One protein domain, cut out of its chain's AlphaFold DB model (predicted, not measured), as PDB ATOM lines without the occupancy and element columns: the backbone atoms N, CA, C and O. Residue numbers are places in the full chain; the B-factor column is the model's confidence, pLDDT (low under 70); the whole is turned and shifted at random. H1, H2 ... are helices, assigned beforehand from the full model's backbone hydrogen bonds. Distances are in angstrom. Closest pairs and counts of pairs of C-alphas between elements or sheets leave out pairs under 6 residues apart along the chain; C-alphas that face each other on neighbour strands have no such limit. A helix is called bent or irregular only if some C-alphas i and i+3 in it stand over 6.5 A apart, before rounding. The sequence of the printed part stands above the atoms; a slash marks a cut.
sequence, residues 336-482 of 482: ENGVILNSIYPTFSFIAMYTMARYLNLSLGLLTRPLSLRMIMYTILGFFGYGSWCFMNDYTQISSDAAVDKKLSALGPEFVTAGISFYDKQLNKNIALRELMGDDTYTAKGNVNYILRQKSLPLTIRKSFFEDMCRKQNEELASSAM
ATOM      1  N   GLU A 336     126.554 140.468 166.902       90.88
ATOM      2  CA  GLU A 336     127.953 140.333 167.275       90.88
ATOM      3  C   GLU A 336     128.159 139.149 168.224       90.88
ATOM      4  O   GLU A 336     127.316 138.796 169.050       90.88
ATOM      5  N   ASN A 337     129.327 138.513 168.126       87.75
ATOM      6  CA  ASN A 337     129.633 137.299 168.891       87.75
ATOM      7  C   ASN A 337     129.963 137.584 170.371       87.75
ATOM      8  O   ASN A 337     130.381 136.675 171.091       87.75
ATOM      9  N   GLY A 338     129.782 138.826 170.836       86.44
ATOM     10  CA  GLY A 338     130.144 139.274 172.181       86.44
ATOM     11  C   GLY A 338     129.516 138.425 173.285       86.44
ATOM     12  O   GLY A 338     130.201 138.048 174.227       86.44
ATOM     13  N   VAL A 339     128.250 138.018 173.140       87.00
ATOM     14  CA  VAL A 339     127.557 137.174 174.134       87.00
ATOM     15  C   VAL A 339     128.222 135.799 174.292       87.00
ATOM     16  O   VAL A 339     128.387 135.307 175.411       87.00
ATOM     17  N   ILE A 340     128.646 135.186 173.182       89.81
ATOM     18  CA  ILE A 340     129.353 133.897 173.198       89.81
ATOM     19  C   ILE A 340     130.734 134.075 173.828       89.81
ATOM     20  O   ILE A 340     131.104 133.326 174.731       89.81
ATOM     21  N   LEU A 341     131.480 135.088 173.391       91.69
ATOM     22  CA  LEU A 341     132.826 135.365 173.887       91.69
ATOM     23  C   LEU A 341     132.832 135.671 175.393       91.69
ATOM     24  O   LEU A 341     133.617 135.079 176.132       91.69
ATOM     25  N   ASN A 342     131.877 136.469 175.876       88.56
ATOM     26  CA  ASN A 342     131.702 136.769 177.301       88.56
ATOM     27  C   ASN A 342     131.385 135.520 178.141       88.56
ATOM     28  O   ASN A 342     131.696 135.492 179.330       88.56
ATOM     29  N   SER A 343     130.815 134.476 177.531       89.94
ATOM     30  CA  SER A 343     130.579 133.180 178.184       89.94
ATOM     31  C   SER A 343     131.835 132.292 178.200       89.94
ATOM     32  O   SER A 343     132.026 131.495 179.118       89.94
ATOM     33  N   ILE A 344     132.717 132.431 177.204       93.50
ATOM     34  CA  ILE A 344     133.946 131.630 177.062       93.50
ATOM     35  C   ILE A 344     135.086 132.181 177.933       93.50
ATOM     36  O   ILE A 344     135.797 131.400 178.572       93.50
ATOM     37  N   TYR A 345     135.263 133.506 177.992       94.38
ATOM     38  CA  TYR A 345     136.409 134.128 178.666       94.38
ATOM     39  C   TYR A 345     136.588 133.740 180.139       94.38
ATOM     40  O   TYR A 345     137.729 133.445 180.510       94.38
ATOM     41  N   PRO A 346     135.540 133.693 180.991       93.50
ATOM     42  CA  PRO A 346     135.704 133.277 182.382       93.50
ATOM     43  C   PRO A 346     136.226 131.843 182.477       93.50
ATOM     44  O   PRO A 346     137.198 131.588 183.183       93.50
ATOM     45  N   THR A 347     135.641 130.923 181.708       93.44
ATOM     46  CA  THR A 347     136.019 129.503 181.693       93.44
ATOM     47  C   THR A 347     137.483 129.321 181.301       93.44
ATOM     48  O   THR A 347     138.234 128.646 182.004       93.44
ATOM     49  N   PHE A 348     137.913 129.973 180.217       93.75
ATOM     50  CA  PHE A 348     139.307 129.917 179.777       93.75
ATOM     51  C   PHE A 348     140.259 130.528 180.814       93.75
ATOM     52  O   PHE A 348     141.289 129.934 181.131       93.75
ATOM     53  N   SER A 349     139.882 131.668 181.404       93.56
ATOM     54  CA  SER A 349     140.674 132.336 182.445       93.56
ATOM     55  C   SER A 349     140.841 131.450 183.683       93.56
ATOM     56  O   SER A 349     141.953 131.311 184.189       93.56
ATOM     57  N   PHE A 350     139.775 130.787 184.142       93.56
ATOM     58  CA  PHE A 350     139.838 129.869 185.284       93.56
ATOM     59  C   PHE A 350     140.726 128.656 185.007       93.56
ATOM     60  O   PHE A 350     141.574 128.328 185.837       93.56
ATOM     61  N   ILE A 351     140.579 128.011 183.845       95.62
ATOM     62  CA  ILE A 351     141.401 126.849 183.473       95.62
ATOM     63  C   ILE A 351     142.879 127.244 183.368       95.62
ATOM     64  O   ILE A 351     143.744 126.533 183.891       95.62
ATOM     65  N   ALA A 352     143.176 128.386 182.743       95.69
ATOM     66  CA  ALA A 352     144.534 128.903 182.620       95.69
ATOM     67  C   ALA A 352     145.151 129.193 183.997       95.69
ATOM     68  O   ALA A 352     146.258 128.731 184.283       95.69
ATOM     69  N   MET A 353     144.423 129.889 184.879       96.31
ATOM     70  CA  MET A 353     144.916 130.213 186.222       96.31
ATOM     71  C   MET A 353     145.096 128.973 187.086       96.31
ATOM     72  O   MET A 353     146.114 128.852 187.759       96.31
ATOM     73  N   TYR A 354     144.165 128.020 187.034       96.12
ATOM     74  CA  TYR A 354     144.285 126.753 187.755       96.12
ATOM     75  C   TYR A 354     145.509 125.951 187.297       96.12
ATOM     76  O   TYR A 354     146.285 125.466 188.122       96.12
ATOM     77  N   THR A 355     145.715 125.848 185.981       96.81
ATOM     78  CA  THR A 355     146.861 125.132 185.402       96.81
ATOM     79  C   THR A 355     148.176 125.793 185.808       96.81
ATOM     80  O   THR A 355     149.098 125.102 186.240       96.81
ATOM     81  N   MET A 356     148.237 127.129 185.763       96.50
ATOM     82  CA  MET A 356     149.394 127.901 186.218       96.50
ATOM     83  C   MET A 356     149.654 127.706 187.719       96.50
ATOM     84  O   MET A 356     150.785 127.431 188.116       96.50
ATOM     85  N   ALA A 357     148.617 127.771 188.560       96.44
ATOM     86  CA  ALA A 357     148.756 127.556 190.001       96.44
ATOM     87  C   ALA A 357     149.257 126.140 190.311       96.44
ATOM     88  O   ALA A 357     150.126 125.963 191.163       96.44
ATOM     89  N   ARG A 358     148.739 125.122 189.611       96.12
ATOM     90  CA  ARG A 358     149.191 123.733 189.761       96.12
ATOM     91  C   ARG A 358     150.648 123.573 189.338       96.12
ATOM     92  O   ARG A 358     151.408 122.940 190.067       96.12
ATOM     93  N   TYR A 359     151.035 124.150 188.202       96.88
ATOM     94  CA  TYR A 359     152.417 124.135 187.729       96.88
ATOM     95  C   TYR A 359     153.367 124.763 188.757       96.88
ATOM     96  O   TYR A 359     154.323 124.109 189.165       96.88
ATOM     97  N   LEU A 360     153.060 125.970 189.245       95.69
ATOM     98  CA  LEU A 360     153.876 126.675 190.241       95.69
ATOM     99  C   LEU A 360     153.942 125.935 191.580       95.69
ATOM    100  O   LEU A 360     155.004 125.850 192.193       95.69
ATOM    101  N   ASN A 361     152.831 125.348 192.026       95.94
ATOM    102  CA  ASN A 361     152.809 124.542 193.243       95.94
ATOM    103  C   ASN A 361     153.762 123.342 193.176       95.94
ATOM    104  O   ASN A 361     154.402 123.022 194.180       95.94
ATOM    105  N   LEU A 362     153.838 122.681 192.017       95.12
ATOM    106  CA  LEU A 362     154.703 121.523 191.800       95.12
ATOM    107  C   LEU A 362     156.162 121.936 191.581       95.12
ATOM    108  O   LEU A 362     157.045 121.361 192.210       95.12
ATOM    109  N   SER A 363     156.417 122.942 190.740       94.62
ATOM    110  CA  SER A 363     157.780 123.365 190.392       94.62
ATOM    111  C   SER A 363     158.523 124.004 191.565       94.62
ATOM    112  O   SER A 363     159.719 123.783 191.727       94.62
ATOM    113  N   LEU A 364     157.815 124.751 192.418       93.44
ATOM    114  CA  LEU A 364     158.385 125.429 193.585       93.44
ATOM    115  C   LEU A 364     158.215 124.628 194.892       93.44
ATOM    116  O   LEU A 364     158.592 125.101 195.966       93.44
ATOM    117  N   GLY A 365     157.611 123.435 194.831       92.69
ATOM    118  CA  GLY A 365     157.364 122.589 196.005       92.69
ATOM    119  C   GLY A 365     156.472 123.241 197.072       92.69
ATOM    120  O   GLY A 365     156.565 122.900 198.255       92.69
ATOM    121  N   LEU A 366     155.608 124.187 196.686       92.38
ATOM    122  CA  LEU A 366     154.843 125.037 197.610       92.38
ATOM    123  C   LEU A 366     153.796 124.274 198.426       92.38
ATOM    124  O   LEU A 366     153.367 124.763 199.467       92.38
ATOM    125  N   LEU A 367     153.404 123.068 198.005       92.25
ATOM    126  CA  LEU A 367     152.450 122.236 198.749       92.25
ATOM    127  C   LEU A 367     152.966 121.824 200.136       92.25
ATOM    128  O   LEU A 367     152.163 121.626 201.043       92.25
ATOM    129  N   THR A 368     154.288 121.749 200.306       92.50
ATOM    130  CA  THR A 368     154.946 121.447 201.591       92.50
ATOM    131  C   THR A 368     155.241 122.699 202.427       92.50
ATOM    132  O   THR A 368     155.655 122.602 203.579       92.50
ATOM    133  N   ARG A 369     155.040 123.891 201.851       92.50
ATOM    134  CA  ARG A 369     155.348 125.194 202.453       92.50
ATOM    135  C   ARG A 369     154.141 125.740 203.240       92.50
ATOM    136  O   ARG A 369     153.005 125.299 203.021       92.50
ATOM    137  N   PRO A 370     154.350 126.708 204.158       95.06
ATOM    138  CA  PRO A 370     153.266 127.291 204.947       95.06
ATOM    139  C   PRO A 370     152.141 127.860 204.072       95.06
ATOM    140  O   PRO A 370     152.358 128.321 202.950       95.06
ATOM    141  N   LEU A 371     150.919 127.841 204.611       93.56
ATOM    142  CA  LEU A 371     149.712 128.288 203.910       93.56
ATOM    143  C   LEU A 371     149.808 129.746 203.436       93.56
ATOM    144  O   LEU A 371     149.353 130.050 202.338       93.56
ATOM    145  N   SER A 372     150.439 130.625 204.219       95.38
ATOM    146  CA  SER A 372     150.593 132.046 203.887       95.38
ATOM    147  C   SER A 372     151.272 132.268 202.534       95.38
ATOM    148  O   SER A 372     150.784 133.053 201.725       95.38
ATOM    149  N   LEU A 373     152.341 131.523 202.238       92.81
ATOM    150  CA  LEU A 373     153.068 131.640 200.973       92.81
ATOM    151  C   LEU A 373     152.213 131.193 199.777       92.81
ATOM    152  O   LEU A 373     152.226 131.832 198.726       92.81
ATOM    153  N   ARG A 374     151.421 130.129 199.952       93.81
ATOM    154  CA  ARG A 374     150.468 129.665 198.932       93.81
ATOM    155  C   ARG A 374     149.359 130.686 198.694       93.81
ATOM    156  O   ARG A 374     149.033 130.959 197.545       93.81
ATOM    157  N   MET A 375     148.825 131.284 199.761       95.75
ATOM    158  CA  MET A 375     147.795 132.320 199.657       95.75
ATOM    159  C   MET A 375     148.301 133.546 198.901       95.75
ATOM    160  O   MET A 375     147.601 134.014 198.013       95.75
ATOM    161  N   ILE A 376     149.531 134.004 199.161       95.88
ATOM    162  CA  ILE A 376     150.143 135.111 198.406       95.88
ATOM    163  C   ILE A 376     150.177 134.789 196.907       95.88
ATOM    164  O   ILE A 376     149.719 135.587 196.090       95.88
ATOM    165  N   MET A 377     150.661 133.599 196.535       95.06
ATOM    166  CA  MET A 377     150.706 133.175 195.133       95.06
ATOM    167  C   MET A 377     149.303 133.115 194.506       95.06
ATOM    168  O   MET A 377     149.102 133.632 193.408       95.06
ATOM    169  N   TYR A 378     148.326 132.509 195.187       96.00
ATOM    170  CA  TYR A 378     146.954 132.419 194.680       96.00
ATOM    171  C   TYR A 378     146.295 133.786 194.534       96.00
ATOM    172  O   TYR A 378     145.578 134.005 193.562       96.00
ATOM    173  N   THR A 379     146.562 134.720 195.446       97.06
ATOM    174  CA  THR A 379     146.089 136.101 195.340       97.06
ATOM    175  C   THR A 379     146.677 136.790 194.109       97.06
ATOM    176  O   THR A 379     145.926 137.385 193.339       97.06
ATOM    177  N   ILE A 380     147.986 136.655 193.864       96.56
ATOM    178  CA  ILE A 380     148.643 137.225 192.674       96.56
ATOM    179  C   ILE A 380     148.046 136.638 191.386       96.56
ATOM    180  O   ILE A 380     147.662 137.386 190.487       96.56
ATOM    181  N   LEU A 381     147.910 135.310 191.308       96.69
ATOM    182  CA  LEU A 381     147.298 134.645 190.152       96.69
ATOM    183  C   LEU A 381     145.824 135.025 189.982       96.69
ATOM    184  O   LEU A 381     145.368 135.207 188.859       96.69
ATOM    185  N   GLY A 382     145.082 135.186 191.078       96.31
ATOM    186  CA  GLY A 382     143.691 135.631 191.059       96.31
ATOM    187  C   GLY A 382     143.542 137.025 190.453       96.31
ATOM    188  O   GLY A 382     142.726 137.215 189.552       96.31
ATOM    189  N   PHE A 383     144.376 137.981 190.875       95.88
ATOM    190  CA  PHE A 383     144.401 139.321 190.284       95.88
ATOM    191  C   PHE A 383     144.806 139.298 188.810       95.88
ATOM    192  O   PHE A 383     144.176 139.976 187.999       95.88
ATOM    193  N   PHE A 384     145.802 138.490 188.440       96.00
ATOM    194  CA  PHE A 384     146.209 138.339 187.043       96.00
ATOM    195  C   PHE A 384     145.093 137.731 186.177       96.00
ATOM    196  O   PHE A 384     144.813 138.232 185.086       96.00
ATOM    197  N   GLY A 385     144.405 136.699 186.671       95.94
ATOM    198  CA  GLY A 385     143.263 136.087 185.993       95.94
ATOM    199  C   GLY A 385     142.097 137.057 185.818       95.94
ATOM    200  O   GLY A 385     141.540 137.161 184.726       95.94
ATOM    201  N   TYR A 386     141.770 137.819 186.864       94.44
ATOM    202  CA  TYR A 386     140.743 138.858 186.805       94.44
ATOM    203  C   TYR A 386     141.104 139.968 185.809       94.44
ATOM    204  O   TYR A 386     140.264 140.361 184.999       94.44
ATOM    205  N   GLY A 387     142.355 140.441 185.823       93.75
ATOM    206  CA  GLY A 387     142.857 141.419 184.857       93.75
ATOM    207  C   GLY A 387     142.811 140.898 183.418       93.75
ATOM    208  O   GLY A 387     142.334 141.604 182.533       93.75
ATOM    209  N   SER A 388     143.201 139.640 183.194       93.56
ATOM    210  CA  SER A 388     143.114 138.981 181.883       93.56
ATOM    211  C   SER A 388     141.671 138.919 181.373       93.56
ATOM    212  O   SER A 388     141.401 139.295 180.232       93.56
ATOM    213  N   TRP A 389     140.727 138.498 182.222       94.44
ATOM    214  CA  TRP A 389     139.301 138.488 181.885       94.44
ATOM    215  C   TRP A 389     138.777 139.892 181.566       94.44
ATOM    216  O   TRP A 389     138.098 140.073 180.553       94.44
ATOM    217  N   CYS A 390     139.122 140.888 182.391       93.38
ATOM    218  CA  CYS A 390     138.729 142.275 182.156       93.38
ATOM    219  C   CYS A 390     139.218 142.768 180.791       93.38
ATOM    220  O   CYS A 390     138.416 143.277 180.012       93.38
ATOM    221  N   PHE A 391     140.501 142.548 180.485       92.69
ATOM    222  CA  PHE A 391     141.116 142.941 179.221       92.69
ATOM    223  C   PHE A 391     140.424 142.297 178.016       92.69
ATOM    224  O   PHE A 391     140.037 143.002 177.087       92.69
ATOM    225  N   MET A 392     140.207 140.976 178.041       93.81
ATOM    226  CA  MET A 392     139.526 140.263 176.952       93.81
ATOM    227  C   MET A 392     138.108 140.798 176.724       93.81
ATOM    228  O   MET A 392     137.702 141.034 175.583       93.81
ATOM    229  N   ASN A 393     137.361 141.029 177.803       92.44
ATOM    230  CA  ASN A 393     135.988 141.512 177.727       92.44
ATOM    231  C   ASN A 393     135.912 142.970 177.235       92.44
ATOM    232  O   ASN A 393     135.052 143.277 176.415       92.44
ATOM    233  N   ASP A 394     136.796 143.862 177.691       93.44
ATOM    234  CA  ASP A 394     136.851 145.253 177.203       93.44
ATOM    235  C   ASP A 394     137.271 145.342 175.754       93.44
ATOM    236  O   ASP A 394     136.611 146.009 174.962       93.44
ATOM    237  N   TYR A 395     138.347 144.645 175.394       92.69
ATOM    238  CA  TYR A 395     138.838 144.624 174.026       92.69
ATOM    239  C   TYR A 395     137.738 144.163 173.065       92.69
ATOM    240  O   TYR A 395     137.492 144.803 172.045       92.69
ATOM    241  N   THR A 396     137.022 143.098 173.434       93.88
ATOM    242  CA  THR A 396     135.901 142.580 172.642       93.88
ATOM    243  C   THR A 396     134.782 143.604 172.518       93.88
ATOM    244  O   THR A 396     134.296 143.829 171.414       93.88
ATOM    245  N   GLN A 397     134.389 144.249 173.619       93.31
ATOM    246  CA  GLN A 397     133.306 145.229 173.600       93.31
ATOM    247  C   GLN A 397     133.668 146.469 172.771       93.31
ATOM    248  O   GLN A 397     132.877 146.896 171.936       93.31
ATOM    249  N   ILE A 398     134.877 147.012 172.942       93.88
ATOM    250  CA  ILE A 398     135.366 148.177 172.192       93.88
ATOM    251  C   ILE A 398     135.496 147.849 170.700       93.88
ATOM    252  O   ILE A 398     135.059 148.628 169.852       93.88
ATOM    253  N   SER A 399     136.066 146.687 170.370       93.38
ATOM    254  CA  SER A 399     136.200 146.227 168.986       93.38
ATOM    255  C   SER A 399     134.833 146.005 168.335       93.38
ATOM    256  O   SER A 399     134.618 146.422 167.197       93.38
ATOM    257  N   SER A 400     133.888 145.422 169.075       93.75
ATOM    258  CA  SER A 400     132.513 145.218 168.627       93.75
ATOM    259  C   SER A 400     131.786 146.543 168.394       93.75
ATOM    260  O   SER A 400     131.121 146.684 167.372       93.75
ATOM    261  N   ASP A 401     131.922 147.522 169.294       95.06
ATOM    262  CA  ASP A 401     131.329 148.852 169.124       95.06
ATOM    263  C   ASP A 401     131.848 149.536 167.849       95.06
ATOM    264  O   ASP A 401     131.049 150.033 167.053       95.06
ATOM    265  N   ALA A 402     133.165 149.493 167.616       96.00
ATOM    266  CA  ALA A 402     133.783 150.051 166.414       96.00
ATOM    267  C   ALA A 402     133.355 149.311 165.132       96.00
ATOM    268  O   ALA A 402     133.112 149.937 164.099       96.00
ATOM    269  N   ALA A 403     133.236 147.981 165.184       95.44
ATOM    270  CA  ALA A 403     132.778 147.176 164.054       95.44
ATOM    271  C   ALA A 403     131.316 147.479 163.688       95.44
ATOM    272  O   ALA A 403     130.992 147.582 162.503       95.44
ATOM    273  N   VAL A 404     130.447 147.660 164.689       96.31
ATOM    274  CA  VAL A 404     129.048 148.060 164.486       96.31
ATOM    275  C   VAL A 404     128.969 149.453 163.864       96.31
ATOM    276  O   VAL A 404     128.276 149.616 162.864       96.31
ATOM    277  N   ASP A 405     129.708 150.435 164.386       97.38
ATOM    278  CA  ASP A 405     129.708 151.796 163.828       97.38
ATOM    279  C   ASP A 405     130.213 151.819 162.379       97.38
ATOM    280  O   ASP A 405     129.616 152.471 161.522       97.38
ATOM    281  N   LYS A 406     131.243 151.024 162.065       96.56
ATOM    282  CA  LYS A 406     131.728 150.855 160.690       96.56
ATOM    283  C   LYS A 406     130.651 150.271 159.771       96.56
ATOM    284  O   LYS A 406     130.470 150.772 158.662       96.56
ATOM    285  N   LYS A 407     129.912 149.250 160.217       96.25
ATOM    286  CA  LYS A 407     128.793 148.673 159.450       96.25
ATOM    287  C   LYS A 407     127.674 149.694 159.231       96.25
ATOM    288  O   LYS A 407     127.168 149.776 158.121       96.25
ATOM    289  N   LEU A 408     127.335 150.492 160.245       96.81
ATOM    290  CA  LEU A 408     126.326 151.552 160.135       96.81
ATOM    291  C   LEU A 408     126.736 152.630 159.129       96.81
ATOM    292  O   LEU A 408     125.929 153.004 158.286       96.81
ATOM    293  N   SER A 409     127.997 153.080 159.157       96.06
ATOM    294  CA  SER A 409     128.493 154.074 158.189       96.06
ATOM    295  C   SER A 409     128.454 153.589 156.736       96.06
ATOM    296  O   SER A 409     128.382 154.400 155.820       96.06
ATOM    297  N   ALA A 410     128.475 152.270 156.519       95.00
ATOM    298  CA  ALA A 410     128.426 151.669 155.190       95.00
ATOM    299  C   ALA A 410     126.998 151.546 154.625       95.00
ATOM    300  O   ALA A 410     126.853 151.191 153.459       95.00
ATOM    301  N   LEU A 411     125.954 151.822 155.421       93.75
ATOM    302  CA  LEU A 411     124.557 151.755 154.969       93.75
ATOM    303  C   LEU A 411     124.154 152.951 154.093       93.75
ATOM    304  O   LEU A 411     123.219 152.831 153.307       93.75
ATOM    305  N   GLY A 412     124.849 154.087 154.209       92.88
ATOM    306  CA  GLY A 412     124.616 155.270 153.380       92.88
ATOM    307  C   GLY A 412     124.955 156.591 154.082       92.88
ATOM    308  O   GLY A 412     125.171 156.606 155.297       92.88
ATOM    309  N   PRO A 413     124.986 157.716 153.342       94.12
ATOM    310  CA  PRO A 413     125.282 159.041 153.896       94.12
ATOM    311  C   PRO A 413     124.229 159.504 154.916       94.12
ATOM    312  O   PRO A 413     124.569 160.143 155.910       94.12
ATOM    313  N   GLU A 414     122.965 159.110 154.738       94.44
ATOM    314  CA  GLU A 414     121.883 159.390 155.693       94.44
ATOM    315  C   GLU A 414     122.185 158.800 157.080       94.44
ATOM    316  O   GLU A 414     122.055 159.489 158.091       94.44
ATOM    317  N   PHE A 415     122.699 157.564 157.138       96.00
ATOM    318  CA  PHE A 415     123.106 156.917 158.392       96.00
ATOM    319  C   PHE A 415     124.316 157.590 159.044       96.00
ATOM    320  O   PHE A 415     124.452 157.539 160.267       96.00
ATOM    321  N   VAL A 416     125.190 158.226 158.258       96.94
ATOM    322  CA  VAL A 416     126.331 158.974 158.797       96.94
ATOM    323  C   VAL A 416     125.847 160.238 159.501       96.94
ATOM    324  O   VAL A 416     126.175 160.444 160.671       96.94
ATOM    325  N   THR A 417     125.001 161.032 158.842       97.19
ATOM    326  CA  THR A 417     124.403 162.244 159.424       97.19
ATOM    327  C   THR A 417     123.527 161.915 160.635       97.19
ATOM    328  O   THR A 417     123.660 162.543 161.689       97.19
ATOM    329  N   ALA A 418     122.694 160.873 160.530       97.44
ATOM    330  CA  ALA A 418     121.881 160.382 161.639       97.44
ATOM    331  C   ALA A 418     122.747 159.904 162.814       97.44
ATOM    332  O   ALA A 418     122.406 160.165 163.963       97.44
ATOM    333  N   GLY A 419     123.891 159.264 162.545       97.25
ATOM    334  CA  GLY A 419     124.841 158.828 163.566       97.25
ATOM    335  C   GLY A 419     125.439 159.986 164.363       97.25
ATOM    336  O   GLY A 419     125.480 159.915 165.594       97.25
ATOM    337  N   ILE A 420     125.842 161.074 163.695       98.06
ATOM    338  CA  ILE A 420     126.344 162.290 164.364       98.06
ATOM    339  C   ILE A 420     125.270 162.847 165.303       98.06
ATOM    340  O   ILE A 420     125.544 163.050 166.488       98.06
ATOM    341  N   SER A 421     124.051 163.040 164.791       97.62
ATOM    342  CA  SER A 421     122.937 163.601 165.565       97.62
ATOM    343  C   SER A 421     122.522 162.690 166.726       97.62
ATOM    344  O   SER A 421     122.342 163.141 167.857       97.62
ATOM    345  N   PHE A 422     122.460 161.378 166.491       97.56
ATOM    346  CA  PHE A 422     122.118 160.384 167.504       97.56
ATOM    347  C   PHE A 422     123.122 160.377 168.663       97.56
ATOM    348  O   PHE A 422     122.722 160.418 169.828       97.56
ATOM    349  N   TYR A 423     124.429 160.345 168.373       97.88
ATOM    350  CA  TYR A 423     125.446 160.389 169.425       97.88
ATOM    351  C   TYR A 423     125.495 161.741 170.131       97.88
ATOM    352  O   TYR A 423     125.706 161.765 171.342       97.88
ATOM    353  N   ASP A 424     125.253 162.845 169.424       97.81
ATOM    354  CA  ASP A 424     125.140 164.168 170.040       97.81
ATOM    355  C   ASP A 424     124.001 164.219 171.066       97.81
ATOM    356  O   ASP A 424     124.221 164.574 172.225       97.81
ATOM    357  N   LYS A 425     122.810 163.729 170.700       96.81
ATOM    358  CA  LYS A 425     121.675 163.612 171.625       96.81
ATOM    359  C   LYS A 425     121.969 162.686 172.802       96.81
ATOM    360  O   LYS A 425     121.602 163.006 173.930       96.81
ATOM    361  N   GLN A 426     122.671 161.570 172.595       96.12
ATOM    362  CA  GLN A 426     123.087 160.715 173.715       96.12
ATOM    363  C   GLN A 426     124.046 161.431 174.676       96.12
ATOM    364  O   GLN A 426     123.884 161.314 175.891       96.12
ATOM    365  N   LEU A 427     125.024 162.176 174.154       97.00
ATOM    366  CA  LEU A 427     125.966 162.950 174.965       97.00
ATOM    367  C   LEU A 427     125.240 164.055 175.744       97.00
ATOM    368  O   LEU A 427     125.407 164.143 176.958       97.00
ATOM    369  N   ASN A 428     124.381 164.830 175.081       96.50
ATOM    370  CA  ASN A 428     123.605 165.913 175.691       96.50
ATOM    371  C   ASN A 428     122.628 165.397 176.756       96.50
ATOM    372  O   ASN A 428     122.530 165.977 177.839       96.50
ATOM    373  N   LYS A 429     121.981 164.250 176.509       94.94
ATOM    374  CA  LYS A 429     121.183 163.540 177.520       94.94
ATOM    375  C   LYS A 429     122.030 163.214 178.750       94.94
ATOM    376  O   LYS A 429     121.604 163.483 179.868       94.94
ATOM    377  N   ASN A 430     123.218 162.644 178.559       94.94
ATOM    378  CA  ASN A 430     124.096 162.249 179.660       94.94
ATOM    379  C   ASN A 430     124.639 163.457 180.442       94.94
ATOM    380  O   ASN A 430     124.749 163.380 181.662       94.94
ATOM    381  N   ILE A 431     124.933 164.574 179.769       94.69
ATOM    382  CA  ILE A 431     125.316 165.843 180.410       94.69
ATOM    383  C   ILE A 431     124.172 166.347 181.295       94.69
ATOM    384  O   ILE A 431     124.375 166.569 182.486       94.69
ATOM    385  N   ALA A 432     122.954 166.433 180.751       93.12
ATOM    386  CA  ALA A 432     121.792 166.878 181.514       93.12
ATOM    387  C   ALA A 432     121.495 165.951 182.706       93.12
ATOM    388  O   ALA A 432     121.203 166.418 183.806       93.12
ATOM    389  N   LEU A 433     121.611 164.631 182.517       90.06
ATOM    390  CA  LEU A 433     121.437 163.662 183.597       90.06
ATOM    391  C   LEU A 433     122.507 163.809 184.679       90.06
ATOM    392  O   LEU A 433     122.167 163.707 185.851       90.06
ATOM    393  N   ARG A 434     123.769 164.080 184.326       91.62
ATOM    394  CA  ARG A 434     124.842 164.307 185.305       91.62
ATOM    395  C   ARG A 434     124.474 165.407 186.296       91.62
ATOM    396  O   ARG A 434     124.590 165.223 187.504       91.62
ATOM    397  N   GLU A 435     124.005 166.535 185.779       87.69
ATOM    398  CA  GLU A 435     123.655 167.695 186.600       87.69
ATOM    399  C   GLU A 435     122.391 167.453 187.429       87.69
ATOM    400  O   GLU A 435     122.319 167.875 188.580       87.69
ATOM    401  N   LEU A 436     121.420 166.708 186.887       85.06
ATOM    402  CA  LEU A 436     120.222 166.295 187.624       85.06
ATOM    403  C   LEU A 436     120.528 165.281 188.741       85.06
ATOM    404  O   LEU A 436     119.854 165.283 189.771       85.06
ATOM    405  N   MET A 437     121.515 164.407 188.535       83.31
ATOM    406  CA  MET A 437     121.944 163.396 189.507       83.31
ATOM    407  C   MET A 437     122.838 163.976 190.598       83.31
ATOM    408  O   MET A 437     122.759 163.533 191.744       83.31
ATOM    409  N   GLY A 438     123.683 164.949 190.247       83.19
ATOM    410  CA  GLY A 438     124.739 165.447 191.126       83.19
ATOM    411  C   GLY A 438     125.818 164.396 191.406       83.19
ATOM    412  O   GLY A 438     126.437 164.434 192.467       83.19
ATOM    413  N   ASP A 439     126.013 163.442 190.489       85.62
ATOM    414  CA  ASP A 439     127.007 162.378 190.604       85.62
ATOM    415  C   ASP A 439     128.024 162.399 189.447       85.62
ATOM    416  O   ASP A 439     127.901 163.142 188.466       85.62
ATOM    417  N   ASP A 440     129.051 161.560 189.573       86.94
ATOM    418  CA  ASP A 440     130.114 161.420 188.578       86.94
ATOM    419  C   ASP A 440     129.900 160.226 187.638       86.94
ATOM    420  O   ASP A 440     130.864 159.726 187.056       86.94
ATOM    421  N   THR A 441     128.655 159.764 187.458       89.75
ATOM    422  CA  THR A 441     128.327 158.665 186.529       89.75
ATOM    423  C   THR A 441     128.671 159.033 185.085       89.75
ATOM    424  O   THR A 441     129.123 158.189 184.305       89.75
ATOM    425  N   TYR A 442     128.504 160.306 184.723       93.62
ATOM    426  CA  TYR A 442     128.872 160.839 183.417       93.62
ATOM    427  C   TYR A 442     129.979 161.888 183.539       93.62
ATOM    428  O   TYR A 442     130.075 162.631 184.507       93.62
ATOM    429  N   THR A 443     130.826 161.963 182.521       93.00
ATOM    430  CA  THR A 443     131.851 163.005 182.379       93.00
ATOM    431  C   THR A 443     131.230 164.332 181.932       93.00
ATOM    432  O   THR A 443     130.112 164.363 181.423       93.00
ATOM    433  N   ALA A 444     131.983 165.436 182.016       92.12
ATOM    434  CA  ALA A 444     131.527 166.757 181.555       92.12
ATOM    435  C   ALA A 444     131.184 166.799 180.057       92.12
ATOM    436  O   ALA A 444     130.438 167.660 179.616       92.12
ATOM    437  N   LYS A 445     131.725 165.857 179.274       94.00
ATOM    438  CA  LYS A 445     131.430 165.717 177.846       94.00
ATOM    439  C   LYS A 445     130.291 164.737 177.557       94.00
ATOM    440  O   LYS A 445     130.020 164.507 176.392       94.00
ATOM    441  N   GLY A 446     129.675 164.111 178.564       93.06
ATOM    442  CA  GLY A 446     128.577 163.151 178.384       93.06
ATOM    443  C   GLY A 446     128.995 161.691 178.162       93.06
ATOM    444  O   GLY A 446     128.140 160.830 177.962       93.06
ATOM    445  N   ASN A 447     130.290 161.357 178.214       95.44
ATOM    446  CA  ASN A 447     130.720 159.950 178.238       95.44
ATOM    447  C   ASN A 447     130.386 159.298 179.582       95.44
ATOM    448  O   ASN A 447     130.452 159.966 180.610       95.44
ATOM    449  N   VAL A 448     130.128 157.988 179.579       92.31
ATOM    450  CA  VAL A 448     130.050 157.186 180.808       92.31
ATOM    451  C   VAL A 448     131.416 157.179 181.488       92.31
ATOM    452  O   VAL A 448     132.427 156.888 180.846       92.31
ATOM    453  N   ASN A 449     131.436 157.519 182.771       91.19
ATOM    454  CA  ASN A 449     132.635 157.489 183.585       91.19
ATOM    455  C   ASN A 449     132.830 156.086 184.169       91.19
ATOM    456  O   ASN A 449     131.919 155.505 184.761       91.19
ATOM    457  N   TYR A 450     134.031 155.542 184.019       87.94
ATOM    458  CA  TYR A 450     134.399 154.268 184.614       87.94
ATOM    459  C   TYR A 450     135.583 154.470 185.558       87.94
ATOM    460  O   TYR A 450     136.570 155.089 185.183       87.94
ATOM    461  N   ILE A 451     135.508 153.895 186.762       82.12
ATOM    462  CA  ILE A 451     136.498 154.133 187.828       82.12
ATOM    463  C   ILE A 451     137.913 153.690 187.422       82.12
ATOM    464  O   ILE A 451     138.871 154.431 187.599       82.12
ATOM    465  N   LEU A 452     138.055 152.470 186.895       79.62
ATOM    466  CA  LEU A 452     139.366 151.864 186.605       79.62
ATOM    467  C   LEU A 452     139.469 151.288 185.181       79.62
ATOM    468  O   LEU A 452     140.554 150.943 184.728       79.62
ATOM    469  N   ARG A 453     138.339 151.120 184.483       87.38
ATOM    470  CA  ARG A 453     138.223 150.201 183.342       87.38
ATOM    471  C   ARG A 453     137.303 150.756 182.260       87.38
ATOM    472  O   ARG A 453     136.115 150.907 182.517       87.38
ATOM    473  N   GLN A 454     137.803 150.971 181.046       88.56
ATOM    474  CA  GLN A 454     136.981 151.432 179.925       88.56
ATOM    475  C   GLN A 454     136.178 150.271 179.319       88.56
ATOM    476  O   GLN A 454     136.703 149.502 178.520       88.56
ATOM    477  N   LYS A 455     134.894 150.151 179.682       89.69
ATOM    478  CA  LYS A 455     134.067 148.999 179.271       89.69
ATOM    479  C   LYS A 455     133.474 149.100 177.871       89.69
ATOM    480  O   LYS A 455     133.058 148.088 177.325       89.69
ATOM    481  N   SER A 456     133.380 150.298 177.311       91.56
ATOM    482  CA  SER A 456     132.754 150.549 176.011       91.56
ATOM    483  C   SER A 456     133.500 151.646 175.273       91.56
ATOM    484  O   SER A 456     134.171 152.472 175.900       91.56
ATOM    485  N   LEU A 457     133.359 151.705 173.951       94.44
ATOM    486  CA  LEU A 457     133.951 152.800 173.188       94.44
ATOM    487  C   LEU A 457     133.292 154.138 173.611       94.44
ATOM    488  O   LEU A 457     132.058 154.215 173.609       94.44
ATOM    489  N   PRO A 458     134.061 155.175 174.015       96.44
ATOM    490  CA  PRO A 458     133.500 156.462 174.423       96.44
ATOM    491  C   PRO A 458     132.601 157.065 173.343       96.44
ATOM    492  O   PRO A 458     132.979 157.114 172.173       96.44
ATOM    493  N   LEU A 459     131.440 157.580 173.744       96.62
ATOM    494  CA  LEU A 459     130.462 158.185 172.841       96.62
ATOM    495  C   LEU A 459     131.053 159.363 172.050       96.62
ATOM    496  O   LEU A 459     130.739 159.517 170.876       96.62
ATOM    497  N   THR A 460     131.970 160.136 172.640       97.12
ATOM    498  CA  THR A 460     132.676 161.212 171.923       97.12
ATOM    499  C   THR A 460     133.536 160.692 170.772       97.12
ATOM    500  O   THR A 460     133.596 161.333 169.732       97.12
ATOM    501  N   ILE A 461     134.180 159.529 170.942       97.00
ATOM    502  CA  ILE A 461     134.990 158.900 169.885       97.00
ATOM    503  C   ILE A 461     134.079 158.314 168.801       97.00
ATOM    504  O   ILE A 461     134.386 158.383 167.615       97.00
ATOM    505  N   ARG A 462     132.926 157.765 169.200       98.00
ATOM    506  CA  ARG A 462     131.914 157.279 168.253       98.00
ATOM    507  C   ARG A 462     131.363 158.426 167.409       98.00
ATOM    508  O   ARG A 462     131.316 158.301 166.194       98.00
ATOM    509  N   LYS A 463     131.030 159.566 168.026       97.81
ATOM    510  CA  LYS A 463     130.599 160.776 167.311       97.81
ATOM    511  C   LYS A 463     131.672 161.262 166.332       97.81
ATOM    512  O   LYS A 463     131.365 161.433 165.156       97.81
ATOM    513  N   SER A 464     132.923 161.402 166.784       97.69
ATOM    514  CA  SER A 464     134.015 161.880 165.923       97.69
ATOM    515  C   SER A 464     134.271 160.955 164.731       97.69
ATOM    516  O   SER A 464     134.567 161.431 163.643       97.69
ATOM    517  N   PHE A 465     134.094 159.638 164.897       97.94
ATOM    518  CA  PHE A 465     134.170 158.691 163.783       97.94
ATOM    519  C   PHE A 465     133.164 159.028 162.670       97.94
ATOM    520  O   PHE A 465     133.540 159.058 161.500       97.94
ATOM    521  N   PHE A 466     131.906 159.324 163.008       97.81
ATOM    522  CA  PHE A 466     130.905 159.702 162.004       97.81
ATOM    523  C   PHE A 466     131.157 161.098 161.414       97.81
ATOM    524  O   PHE A 466     130.956 161.286 160.217       97.81
ATOM    525  N   GLU A 467     131.659 162.053 162.203       97.56
ATOM    526  CA  GLU A 467     132.075 163.376 161.705       97.56
ATOM    527  C   GLU A 467     133.202 163.267 160.665       97.56
ATOM    528  O   GLU A 467     133.148 163.910 159.614       97.56
ATOM    529  N   ASP A 468     134.196 162.413 160.918       97.06
ATOM    530  CA  ASP A 468     135.295 162.163 159.985       97.06
ATOM    531  C   ASP A 468     134.813 161.456 158.708       97.06
ATOM    532  O   ASP A 468     135.278 161.775 157.611       97.06
ATOM    533  N   MET A 469     133.861 160.522 158.819       95.44
ATOM    534  CA  MET A 469     133.249 159.873 157.652       95.44
ATOM    535  C   MET A 469     132.429 160.854 156.808       95.44
ATOM    536  O   MET A 469     132.532 160.828 155.584       95.44
ATOM    537  N   CYS A 470     131.671 161.750 157.444       94.38
ATOM    538  CA  CYS A 470     130.918 162.799 156.755       94.38
ATOM    539  C   CYS A 470     131.856 163.744 155.989       94.38
ATOM    540  O   CYS A 470     131.612 164.065 154.827       94.38
ATOM    541  N   ARG A 471     132.981 164.136 156.604       94.81
ATOM    542  CA  ARG A 471     133.991 164.979 155.951       94.81
ATOM    543  C   ARG A 471     134.557 164.326 154.691       94.81
ATOM    544  O   ARG A 471     134.582 164.971 153.650       94.81
ATOM    545  N   LYS A 472     134.932 163.046 154.771       93.25
ATOM    546  CA  LYS A 472     135.439 162.282 153.619       93.25
ATOM    547  C   LYS A 472     134.420 162.195 152.484       93.25
ATOM    548  O   LYS A 472     134.782 162.410 151.337       93.25
ATOM    549  N   GLN A 473     133.149 161.947 152.803       91.50
ATOM    550  CA  GLN A 473     132.080 161.915 151.798       91.50
ATOM    551  C   GLN A 473     131.917 163.267 151.090       91.50
ATOM    552  O   GLN A 473     131.759 163.311 149.873       91.50
ATOM    553  N   ASN A 474     132.006 164.375 151.830       90.56
ATOM    554  CA  ASN A 474     131.930 165.718 151.251       90.56
ATOM    555  C   ASN A 474     133.146 166.046 150.367       90.56
ATOM    556  O   ASN A 474     132.986 166.679 149.325       90.56
ATOM    557  N   GLU A 475     134.346 165.607 150.756       92.31
ATOM    558  CA  GLU A 475     135.568 165.745 149.952       92.31
ATOM    559  C   GLU A 475     135.485 164.927 148.651       92.31
ATOM    560  O   GLU A 475     135.801 165.445 147.579       92.31
ATOM    561  N   GLU A 476     134.993 163.686 148.717       89.06
ATOM    562  CA  GLU A 476     134.762 162.833 147.544       89.06
ATOM    563  C   GLU A 476     133.737 163.462 146.587       89.06
ATOM    564  O   GLU A 476     134.005 163.581 145.390       89.06
ATOM    565  N   LEU A 477     132.610 163.956 147.110       87.38
ATOM    566  CA  LEU A 477     131.588 164.656 146.324       87.38
ATOM    567  C   LEU A 477     132.153 165.907 145.638       87.38
ATOM    568  O   LEU A 477     131.935 166.095 144.441       87.38
ATOM    569  N   ALA A 478     132.925 166.724 146.360       86.12
ATOM    570  CA  ALA A 478     133.574 167.909 145.804       86.12
ATOM    571  C   ALA A 478     134.593 167.554 144.710       86.12
ATOM    572  O   ALA A 478     134.653 168.239 143.693       86.12
ATOM    573  N   SER A 479     135.347 166.462 144.882       85.56
ATOM    574  CA  SER A 479     136.305 165.981 143.879       85.56
ATOM    575  C   SER A 479     135.643 165.389 142.631       85.56
ATOM    576  O   SER A 479     136.224 165.452 141.559       85.56
ATOM    577  N   SER A 480     134.429 164.840 142.759       80.69
ATOM    578  CA  SER A 480     133.656 164.293 141.634       80.69
ATOM    579  C   SER A 480     132.902 165.354 140.822       80.69
ATOM    580  O   SER A 480     132.443 165.073 139.716       80.69
ATOM    581  N   ALA A 481     132.743 166.556 141.387       73.69
ATOM    582  CA  ALA A 481     132.072 167.692 140.761       73.69
ATOM    583  C   ALA A 481     133.039 168.645 140.028       73.69
ATOM    584  O   ALA A 481     132.575 169.535 139.311       73.69
ATOM    585  N   MET A 482     134.351 168.475 140.228       65.00
ATOM    586  CA  MET A 482     135.430 169.112 139.460       65.00
ATOM    587  C   MET A 482     135.865 168.202 138.317       65.00
ATOM    588  O   MET A 482     136.193 168.754 137.243       65.00
TER     589      MET A 482
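This is residues 336 to 482 of the 482 residues of the protein "CAP-Gly domain-containing protein" of Glossina morsitans morsitans (UniProt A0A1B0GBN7). Two helical hairpins are joined at one end of the long helix H2: H1 folds back beside H2 from its other end, and H3 leaves the joint to make a V with H2. H4 packs on H3 and crosses near the end of H2, with residues 475 to 482 sticking out beyond the joint, while the long link 438 to 458 loops back within the opening of the V. The printed part has 147 residues with four named helices, H1, H2, H3 and H4 in chain order, and no named strand; the class is all helix. It is extended, with a radius of gyration of the C-alphas of 22.8 A, and its outline is elongated, spanning 79 by 41 by 24 A.

H2, the longest helix, covers residues 371 to 409 and measures 56.6 A from C-alpha 371 at (149.712, 128.288, 203.910) to C-alpha 409 at (128.493, 154.074, 158.189). H1, residues 338 to 363, measures 36.7 A and is irregular, but only just: C-alphas 343 and 346 are 6.6 A apart. H3, residues 413 to 437, measures 36.0 A. H4, residues 459 to 480, measures 32.0 A and ends with C-alpha 480 at (133.656, 164.293, 141.634).

H2 is the hub, touching the three other helices. H1 and H2 form a helical hairpin and touch at a shallow tilt of 25 degrees, opposite ways; their closest C-alphas, of Ser 349 and Gly 385, are 5.8 A apart. H2 and H3 touch only at the corner by their link, at a steep tilt of 47 degrees, opposite ways; their closest C-alphas, of Ser 409 and Val 416, are 5.4 A apart. H3 and H4 form a second helical hairpin and touch at a shallow tilt of 26 degrees, opposite ways, with the closest C-alphas, of Ile 420 and Lys 463, 5.4 A apart. H2 touches H4 with residues 402 to 409 alone, and H4 touches H2 with residues 462 to 469 alone; their closest C-alphas, of Ser 409 and Phe 466, are 7.2 A apart. These two run the same way at a shallow tilt of 32 degrees, only just short of steep. The helix packing is mostly aligned. H1 is apart from H3 and from H4. In H2, H3 and H4 every O i to N i+4 pair is within hydrogen-bond range; in H1, 20 of 22 are.

The two C-alphas farthest apart, those of Thr 368 and Met 482, are 80.7 A apart. Residues 475 to 482, of which 475 to 480 belong to H4, stand free; without them the body spans 69 by 37 by 22 A. The link from H3 to H4 is long, with 21 residues, that from H1 to H2 is short, and that from H2 to H3 is tight. The printed part has no cut and ends at Met 482, the chain's last residue. The mean pLDDT of the printed part is 93.2, and residue 482 alone is under 70.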